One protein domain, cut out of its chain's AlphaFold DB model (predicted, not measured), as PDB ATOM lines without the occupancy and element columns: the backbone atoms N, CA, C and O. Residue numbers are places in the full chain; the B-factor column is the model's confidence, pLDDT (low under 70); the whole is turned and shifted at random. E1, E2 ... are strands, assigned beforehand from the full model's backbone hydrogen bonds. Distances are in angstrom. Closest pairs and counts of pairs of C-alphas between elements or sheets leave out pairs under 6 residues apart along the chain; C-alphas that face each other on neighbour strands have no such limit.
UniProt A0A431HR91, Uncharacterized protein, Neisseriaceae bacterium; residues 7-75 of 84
ATOM      1  N   GLN A   7     184.485 217.614 241.303       89.69
ATOM      2  CA  GLN A   7     185.510 218.083 242.210       89.69
ATOM      3  C   GLN A   7     184.982 219.308 242.957       89.69
ATOM      4  O   GLN A   7     184.566 220.304 242.360       89.69
ATOM      5  N   PHE A   8     185.058 219.237 244.277       89.75
ATOM      6  CA  PHE A   8     184.864 220.338 245.199       89.75
ATOM      7  C   PHE A   8     186.230 220.836 245.644       89.75
ATOM      8  O   PHE A   8     187.068 220.048 246.080       89.75
ATOM      9  N   PHE A   9     186.463 222.137 245.517       91.12
ATOM     10  CA  PHE A   9     187.691 222.772 245.973       91.12
ATOM     11  C   PHE A   9     187.363 224.095 246.660       91.12
ATOM     12  O   PHE A   9     186.611 224.904 246.112       91.12
ATOM     13  N   CYS A  10     187.908 224.289 247.858       90.62
ATOM     14  CA  CYS A  10     187.822 225.535 248.599       90.62
ATOM     15  C   CYS A  10     189.117 226.326 248.443       90.62
ATOM     16  O   CYS A  10     190.167 225.891 248.905       90.62
ATOM     17  N   GLU A  11     189.020 227.518 247.864       89.00
ATOM     18  CA  GLU A  11     190.164 228.419 247.664       89.00
ATOM     19  C   GLU A  11     190.658 229.056 248.978       89.00
ATOM     20  O   GLU A  11     191.752 229.599 249.011       89.00
ATOM     21  N   ASN A  12     189.885 228.957 250.069       92.06
ATOM     22  CA  ASN A  12     190.224 229.561 251.363       92.06
ATOM     23  C   ASN A  12     190.987 228.619 252.314       92.06
ATOM     24  O   ASN A  12     191.933 229.029 252.968       92.06
ATOM     25  N   CYS A  13     190.563 227.356 252.422       92.00
ATOM     26  CA  CYS A  13     191.145 226.385 253.368       92.00
ATOM     27  C   CYS A  13     191.773 225.164 252.685       92.00
ATOM     28  O   CYS A  13     192.078 224.175 253.345       92.00
ATOM     29  N   SER A  14     191.903 225.200 251.356       90.75
ATOM     30  CA  SER A  14     192.439 224.110 250.530       90.75
ATOM     31  C   SER A  14     191.686 222.776 250.629       90.75
ATOM     32  O   SER A  14     192.154 221.767 250.101       90.75
ATOM     33  N   PHE A  15     190.494 222.757 251.240       90.56
ATOM     34  CA  PHE A  15     189.622 221.585 251.260       90.56
ATOM     35  C   PHE A  15     189.345 221.106 249.834       90.56
ATOM     36  O   PHE A  15     188.889 221.877 248.982       90.56
ATOM     37  N   LYS A  16     189.584 219.817 249.583       89.56
ATOM     38  CA  LYS A  16     189.374 219.181 248.286       89.56
ATOM     39  C   LYS A  16     188.643 217.862 248.473       89.56
ATOM     40  O   LYS A  16     189.074 217.017 249.250       89.56
ATOM     41  N   ARG A  17     187.564 217.672 247.720       87.88
ATOM     42  CA  ARG A  17     186.797 216.426 247.710       87.88
ATOM     43  C   ARG A  17     186.382 216.066 246.298       87.88
ATOM     44  O   ARG A  17     186.003 216.930 245.511       87.88
ATOM     45  N   PHE A  18     186.439 214.781 245.998       89.00
ATOM     46  CA  PHE A  18     185.942 214.215 244.758       89.00
ATOM     47  C   PHE A  18     184.640 213.479 245.038       89.00
ATOM     48  O   PHE A  18     184.510 212.847 246.079       89.00
ATOM     49  N   SER A  19     183.680 213.600 244.130       86.25
ATOM     50  CA  SER A  19     182.326 213.090 244.309       86.25
ATOM     51  C   SER A  19     181.802 212.492 243.011       86.25
ATOM     52  O   SER A  19     182.118 212.951 241.910       86.25
ATOM     53  N   ASN A  20     180.975 211.464 243.136       84.31
ATOM     54  CA  ASN A  20     180.259 210.845 242.022       84.31
ATOM     55  C   ASN A  20     178.880 211.495 241.763       84.31
ATOM     56  O   ASN A  20     178.199 211.127 240.804       84.31
ATOM     57  N   GLY A  21     178.491 212.475 242.585       78.88
ATOM     58  CA  GLY A  21     177.229 213.213 242.518       78.88
ATOM     59  C   GLY A  21     176.084 212.604 243.332       78.88
ATOM     60  O   GLY A  21     175.047 213.248 243.457       78.88
ATOM     61  N   ARG A  22     176.259 211.397 243.885       80.69
ATOM     62  CA  ARG A  22     175.312 210.740 244.807       80.69
ATOM     63  C   ARG A  22     175.788 210.764 246.260       80.69
ATOM     64  O   ARG A  22     175.019 210.459 247.152       80.69
ATOM     65  N   ASP A  23     177.046 211.116 246.491       81.06
ATOM     66  CA  ASP A  23     177.719 211.153 247.790       81.06
ATOM     67  C   ASP A  23     177.857 212.587 248.333       81.06
ATOM     68  O   ASP A  23     178.883 212.931 248.914       81.06
ATOM     69  N   ILE A  24     176.861 213.442 248.085       79.75
ATOM     70  CA  ILE A  24     176.887 214.871 248.448       79.75
ATOM     71  C   ILE A  24     175.896 215.243 249.555       79.75
ATOM     72  O   ILE A  24     175.732 216.430 249.826       79.75
ATOM     73  N   ASP A  25     175.245 214.267 250.192       79.12
ATOM     74  CA  ASP A  25     174.224 214.511 251.225       79.12
ATOM     75  C   ASP A  25     174.786 215.202 252.475       79.12
ATOM     76  O   ASP A  25     174.064 215.880 253.202       79.12
ATOM     77  N   ASP A  26     176.093 215.080 252.709       82.44
ATOM     78  CA  ASP A  26     176.799 215.758 253.794       82.44
ATOM     79  C   ASP A  26     177.219 217.200 253.444       82.44
ATOM     80  O   ASP A  26     177.701 217.937 254.305       82.44
ATOM     81  N   LEU A  27     177.026 217.635 252.194       83.81
ATOM     82  CA  LEU A  27     177.278 219.008 251.765       83.81
ATOM     83  C   LEU A  27     175.987 219.829 251.790       83.81
ATOM     84  O   LEU A  27     174.978 219.486 251.180       83.81
ATOM     85  N   VAL A  28     176.047 221.000 252.418       86.81
ATOM     86  CA  VAL A  28     174.911 221.929 252.442       86.81
ATOM     87  C   VAL A  28     174.845 222.691 251.121       86.81
ATOM     88  O   VAL A  28     175.700 223.538 250.842       86.81
ATOM     89  N   GLU A  29     173.827 222.410 250.303       87.69
ATOM     90  CA  GLU A  29     173.555 223.157 249.071       87.69
ATOM     91  C   GLU A  29     173.047 224.572 249.396       87.69
ATOM     92  O   GLU A  29     172.056 224.773 250.099       87.69
ATOM     93  N   VAL A  30     173.721 225.577 248.841       86.00
ATOM     94  CA  VAL A  30     173.320 226.981 248.932       86.00
ATOM     95  C   VAL A  30     172.343 227.271 247.797       86.00
ATOM     96  O   VAL A  30     172.737 227.435 246.636       86.00
ATOM     97  N   LYS A  31     171.053 227.347 248.141       82.56
ATOM     98  CA  LYS A  31     169.986 227.687 247.195       82.56
ATOM     99  C   LYS A  31     170.261 229.058 246.578       82.56
ATOM    100  O   LYS A  31     170.527 230.029 247.280       82.56
ATOM    101  N   SER A  32     170.221 229.120 245.252       80.12
ATOM    102  CA  SER A  32     170.396 230.357 244.491       80.12
ATOM    103  C   SER A  32     169.054 230.789 243.910       80.12
ATOM    104  O   SER A  32     168.271 229.946 243.469       80.12
ATOM    105  N   SER A  33     168.787 232.093 243.907       81.25
ATOM    106  CA  SER A  33     167.613 232.652 243.236       81.25
ATOM    107  C   SER A  33     167.705 232.432 241.729       81.25
ATOM    108  O   SER A  33     168.796 232.437 241.154       81.25
ATOM    109  N   LYS A  34     166.553 232.248 241.082       79.88
ATOM    110  CA  LYS A  34     166.499 232.126 239.626       79.88
ATOM    111  C   LYS A  34     166.833 233.478 238.986       79.88
ATOM    112  O   LYS A  34     166.344 234.508 239.442       79.88
ATOM    113  N   ILE A  35     167.650 233.461 237.935       79.81
ATOM    114  CA  ILE A  35     168.050 234.657 237.186       79.81
ATOM    115  C   ILE A  35     167.412 234.577 235.802       79.81
ATOM    116  O   ILE A  35     167.615 233.594 235.089       79.81
ATOM    117  N   PHE A  36     166.630 235.592 235.444       80.31
ATOM    118  CA  PHE A  36     166.007 235.702 234.128       80.31
ATOM    119  C   PHE A  36     167.037 236.130 233.079       80.31
ATOM    120  O   PHE A  36     167.866 236.999 233.346       80.31
ATOM    121  N   VAL A  37     166.980 235.537 231.882       80.06
ATOM    122  CA  VAL A  37     167.892 235.892 230.773       80.06
ATOM    123  C   VAL A  37     167.626 237.312 230.265       80.06
ATOM    124  O   VAL A  37     168.543 238.003 229.827       80.06
ATOM    125  N   LYS A  38     166.363 237.742 230.296       81.38
ATOM    126  CA  LYS A  38     165.908 239.049 229.814       81.38
ATOM    127  C   LYS A  38     164.935 239.656 230.820       81.38
ATOM    128  O   LYS A  38     164.346 238.941 231.629       81.38
ATOM    129  N   SER A  39     164.743 240.968 230.753       83.25
ATOM    130  CA  SER A  39     163.610 241.597 231.430       83.25
ATOM    131  C   SER A  39     162.298 241.121 230.791       83.25
ATOM    132  O   SER A  39     162.280 240.866 229.582       83.25
ATOM    133  N   PRO A  40     161.203 241.009 231.562       85.00
ATOM    134  CA  PRO A  40     159.875 240.819 230.996       85.00
ATOM    135  C   PRO A  40     159.594 241.902 229.957       85.00
ATOM    136  O   PRO A  40     159.878 243.077 230.192       85.00
ATOM    137  N   TYR A  41     159.058 241.506 228.809       86.44
ATOM    138  CA  TYR A  41     158.701 242.430 227.740       86.44
ATOM    139  C   TYR A  41     157.287 242.139 227.255       86.44
ATOM    140  O   TYR A  41     156.751 241.047 227.449       86.44
ATOM    141  N   ILE A  42     156.669 243.150 226.658       87.19
ATOM    142  CA  ILE A  42     155.345 243.021 226.065       87.19
ATOM    143  C   ILE A  42     155.539 242.577 224.622       87.19
ATOM    144  O   ILE A  42     156.277 243.210 223.869       87.19
ATOM    145  N   ASP A  43     154.888 241.484 224.255       86.25
ATOM    146  CA  ASP A  43     154.822 241.036 222.872       86.25
ATOM    147  C   ASP A  43     154.042 242.069 222.033       86.25
ATOM    148  O   ASP A  43     152.888 242.362 222.364       86.25
ATOM    149  N   PRO A  44     154.635 242.651 220.976       83.31
ATOM    150  CA  PRO A  44     153.976 243.667 220.161       83.31
ATOM    151  C   PRO A  44     152.740 243.145 219.411       83.31
ATOM    152  O   PRO A  44     151.837 243.935 219.133       83.31
ATOM    153  N   GLU A  45     152.659 241.844 219.117       87.81
ATOM    154  CA  GLU A  45     151.535 241.255 218.381       87.81
ATOM    155  C   GLU A  45     150.401 240.844 219.321       87.81
ATOM    156  O   GLU A  45     149.232 241.160 219.089       87.81
ATOM    157  N   THR A  46     150.737 240.169 220.422       86.88
ATOM    158  CA  THR A  46     149.728 239.631 221.346       86.88
ATOM    159  C   THR A  46     149.388 240.572 222.501       86.88
ATOM    160  O   THR A  46     148.419 240.325 223.223       86.88
ATOM    161  N   LYS A  47     150.168 241.648 222.694       88.19
ATOM    162  CA  LYS A  47     150.099 242.596 223.824       88.19
ATOM    163  C   LYS A  47     150.192 241.930 225.204       88.19
ATOM    164  O   LYS A  47     149.850 242.541 226.215       88.19
ATOM    165  N   LYS A  48     150.651 240.677 225.267       89.88
ATOM    166  CA  LYS A  48     150.821 239.925 226.512       89.88
ATOM    167  C   LYS A  48     152.217 240.143 227.079       89.88
ATOM    168  O   LYS A  48     153.182 240.330 226.343       89.88
ATOM    169  N   VAL A  49     152.320 240.086 228.403       86.88
ATOM    170  CA  VAL A  49     153.605 240.122 229.108       86.88
ATOM    171  C   VAL A  49     154.259 238.747 228.990       86.88
ATOM    172  O   VAL A  49     153.745 237.768 229.532       86.88
ATOM    173  N   ILE A  50     155.389 238.673 228.289       85.75
ATOM    174  CA  ILE A  50     156.211 237.467 228.204       85.75
ATOM    175  C   ILE A  50     157.258 237.529 229.312       85.75
ATOM    176  O   ILE A  50     158.085 238.443 229.367       85.75
ATOM    177  N   VAL A  51     157.230 236.526 230.191       83.69
ATOM    178  CA  VAL A  51     158.281 236.300 231.181       83.69
ATOM    179  C   VAL A  51     159.288 235.318 230.569       83.69
ATOM    180  O   VAL A  51     158.914 234.181 230.288       83.69
ATOM    181  N   PRO A  52     160.534 235.742 230.314       80.06
ATOM    182  CA  PRO A  52     161.531 234.911 229.650       80.06
ATOM    183  C   PRO A  52     162.032 233.778 230.553       80.06
ATOM    184  O   PRO A  52     161.886 233.820 231.776       80.06
ATOM    185  N   ASP A  53     162.674 232.784 229.943       81.69
ATOM    186  CA  ASP A  53     163.236 231.645 230.664       81.69
ATOM    187  C   ASP A  53     164.351 232.038 231.648       81.69
ATOM    188  O   ASP A  53     165.027 233.071 231.533       81.69
ATOM    189  N   PHE A  54     164.555 231.164 232.633       81.88
ATOM    190  CA  PHE A  54     165.591 231.304 233.650       81.88
ATOM    191  C   PHE A  54     166.883 230.594 233.241       81.88
ATOM    192  O   PHE A  54     166.862 229.492 232.692       81.88
ATOM    193  N   ILE A  55     168.025 231.167 233.612       79.44
ATOM    194  CA  ILE A  55     169.327 230.515 233.457       79.44
ATOM    195  C   ILE A  55     169.522 229.508 234.591       79.44
ATOM    196  O   ILE A  55     169.424 229.850 235.773       79.44
ATOM    197  N   THR A  56     169.873 228.267 234.242       75.06
ATOM    198  CA  THR A  56     170.289 227.271 235.238       75.06
ATOM    199  C   THR A  56     171.689 227.609 235.741       75.06
ATOM    200  O   THR A  56     172.687 227.443 235.037       75.06
ATOM    201  N   THR A  57     171.783 228.090 236.978       75.69
ATOM    202  CA  THR A  57     173.069 228.355 237.627       75.69
ATOM    203  C   THR A  57     173.686 227.072 238.172       75.69
ATOM    204  O   THR A  57     172.984 226.201 238.685       75.69
ATOM    205  N   LYS A  58     175.021 226.972 238.134       78.75
ATOM    206  CA  LYS A  58     175.748 225.868 238.778       78.75
ATOM    207  C   LYS A  58     175.436 225.825 240.278       78.75
ATOM    208  O   LYS A  58     175.474 226.866 240.937       78.75
ATOM    209  N   LYS A  59     175.204 224.618 240.807       82.94
ATOM    210  CA  LYS A  59     175.001 224.390 242.242       82.94
ATOM    211  C   LYS A  59     176.198 224.894 243.052       82.94
ATOM    212  O   LYS A  59     177.358 224.688 242.677       82.94
ATOM    213  N   LYS A  60     175.895 225.553 244.166       87.88
ATOM    214  CA  LYS A  60     176.863 226.068 245.137       87.88
ATOM    215  C   LYS A  60     176.684 225.299 246.437       87.88
ATOM    216  O   LYS A  60     175.560 224.985 246.806       87.88
ATOM    217  N   PHE A  61     177.775 225.028 247.131       90.50
ATOM    218  CA  PHE A  61     177.773 224.277 248.382       90.50
ATOM    219  C   PHE A  61     178.564 225.032 249.439       90.50
ATOM    220  O   PHE A  61     179.428 225.844 249.110       90.50
ATOM    221  N   LYS A  62     178.278 224.773 250.711       90.69
ATOM    222  CA  LYS A  62     179.073 225.287 251.823       90.69
ATOM    223  C   LYS A  62     180.258 224.358 252.082       90.69
ATOM    224  O   LYS A  62     180.097 223.143 252.135       90.69
ATOM    225  N   CYS A  63     181.454 224.920 252.236       90.50
ATOM    226  CA  CYS A  63     182.632 224.163 252.636       90.50
ATOM    227  C   CYS A  63     182.439 223.642 254.069       90.50
ATOM    228  O   CYS A  63     182.177 224.458 254.957       90.50
ATOM    229  N   PRO A  64     182.617 222.336 254.322       88.88
ATOM    230  CA  PRO A  64     182.453 221.773 255.661       88.88
ATOM    231  C   PRO A  64     183.544 222.235 256.640       88.88
ATOM    232  O   PRO A  64     183.304 222.270 257.839       88.88
ATOM    233  N   GLN A  65     184.724 222.629 256.145       89.06
ATOM    234  CA  GLN A  65     185.869 222.983 256.989       89.06
ATOM    235  C   GLN A  65     185.895 224.461 257.409       89.06
ATOM    236  O   GLN A  65     186.206 224.765 258.552       89.06
ATOM    237  N   CYS A  66     185.580 225.394 256.502       90.00
ATOM    238  CA  CYS A  66     185.653 226.838 256.789       90.00
ATOM    239  C   CYS A  66     184.341 227.597 256.553       90.00
ATOM    240  O   CYS A  66     184.288 228.810 256.716       90.00
ATOM    241  N   GLY A  67     183.282 226.918 256.106       88.12
ATOM    242  CA  GLY A  67     181.982 227.540 255.863       88.12
ATOM    243  C   GLY A  67     181.884 228.422 254.611       88.12
ATOM    244  O   GLY A  67     180.793 228.908 254.318       88.12
ATOM    245  N   MET A  68     182.971 228.610 253.857       90.25
ATOM    246  CA  MET A  68     182.974 229.394 252.615       90.25
ATOM    247  C   MET A  68     182.230 228.692 251.478       90.25
ATOM    248  O   MET A  68     182.148 227.465 251.430       90.25
ATOM    249  N   ILE A  69     181.714 229.467 250.526       90.56
ATOM    250  CA  ILE A  69     180.982 228.924 249.377       90.56
ATOM    251  C   ILE A  69     181.959 228.289 248.383       90.56
ATOM    252  O   ILE A  69     182.889 228.935 247.905       90.56
ATOM    253  N   ILE A  70     181.697 227.040 248.015       91.50
ATOM    254  CA  ILE A  70     182.433 226.281 247.005       91.50
ATOM    255  C   ILE A  70     181.510 225.883 245.854       91.50
ATOM    256  O   ILE A  70     180.297 225.737 246.010       91.50
ATOM    257  N   LYS A  71     182.083 225.724 244.661       87.88
ATOM    258  CA  LYS A  71     181.348 225.341 243.448       87.88
ATOM    259  C   LYS A  71     181.745 223.928 243.043       87.88
ATOM    260  O   LYS A  71     182.931 223.604 243.051       87.88
ATOM    261  N   ALA A  72     180.770 223.121 242.632       87.06
ATOM    262  CA  ALA A  72     181.057 221.840 241.996       87.06
ATOM    263  C   ALA A  72     181.683 222.085 240.613       87.06
ATOM    264  O   ALA A  72     181.074 222.726 239.748       87.06
ATOM    265  N   ARG A  73     182.899 221.582 240.392       87.25
ATOM    266  CA  ARG A  73     183.534 221.540 239.069       87.25
ATOM    267  C   ARG A  73     183.361 220.134 238.506       87.25
ATOM    268  O   ARG A  73     183.744 219.174 239.159       87.25
ATOM    269  N   ALA A  74     182.759 219.995 237.328       84.69
ATOM    270  CA  ALA A  74     182.689 218.693 236.669       84.69
ATOM    271  C   ALA A  74     184.095 218.279 236.216       84.69
ATOM    272  O   ALA A  74     184.799 219.075 235.591       84.69
ATOM    273  N   ILE A  75     184.490 217.051 236.533       83.81
ATOM    274  CA  ILE A  75     185.726 216.449 236.048       83.81
ATOM    275  C   ILE A  75     185.405 215.950 234.646       83.81
ATOM    276  O   ILE A  75     184.716 214.947 234.473       83.81
TER     277      ILE A  75
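This is residues 7 to 75 of the 84 residues of an uncharacterized protein of Neisseriaceae bacterium (UniProt A0A431HR91). There is little regular structure here: a small head, the curled sheet E2 E1 E4 E3, and a long thin arm within residues 20 to 59, which folds back at its tip, where residues 43 to 48 stick out. The 69 printed residues include four named strands, E1 to E4 in chain order, antiparallel, and no named helix; the class is all strand, with 16 residues in named elements. The whole is extended, radius of gyration of the C-alphas 17.8 A, spanning 54 by 22 by 19 A.

Find C-alpha 7 at (185.510, 218.083, 242.210); there E1 begins, residues 7 to 9. Next come E2, 16 to 19, 10.1 A; E3, 60 to 62; and E4, 69 to 74, 16.4 A, ending at (182.689, 218.693, 236.669).

Within hydrogen-bond range are N 8 and O 17 in hairpin E1 and E2, N 7 and O 73 between E1 and E4, and N 61 and O 70 in hairpin E3 and E4, each 2.8 A. Along the arm, residues 35 to 36 pair with 54 to 55, antiparallel.

The farthest C-alphas, Cys 13 and Glu 45, are 54.9 A apart. The link E2 to E3 is long, 40 residues. The printed part has no cut, and no printed residue is under pLDDT 70.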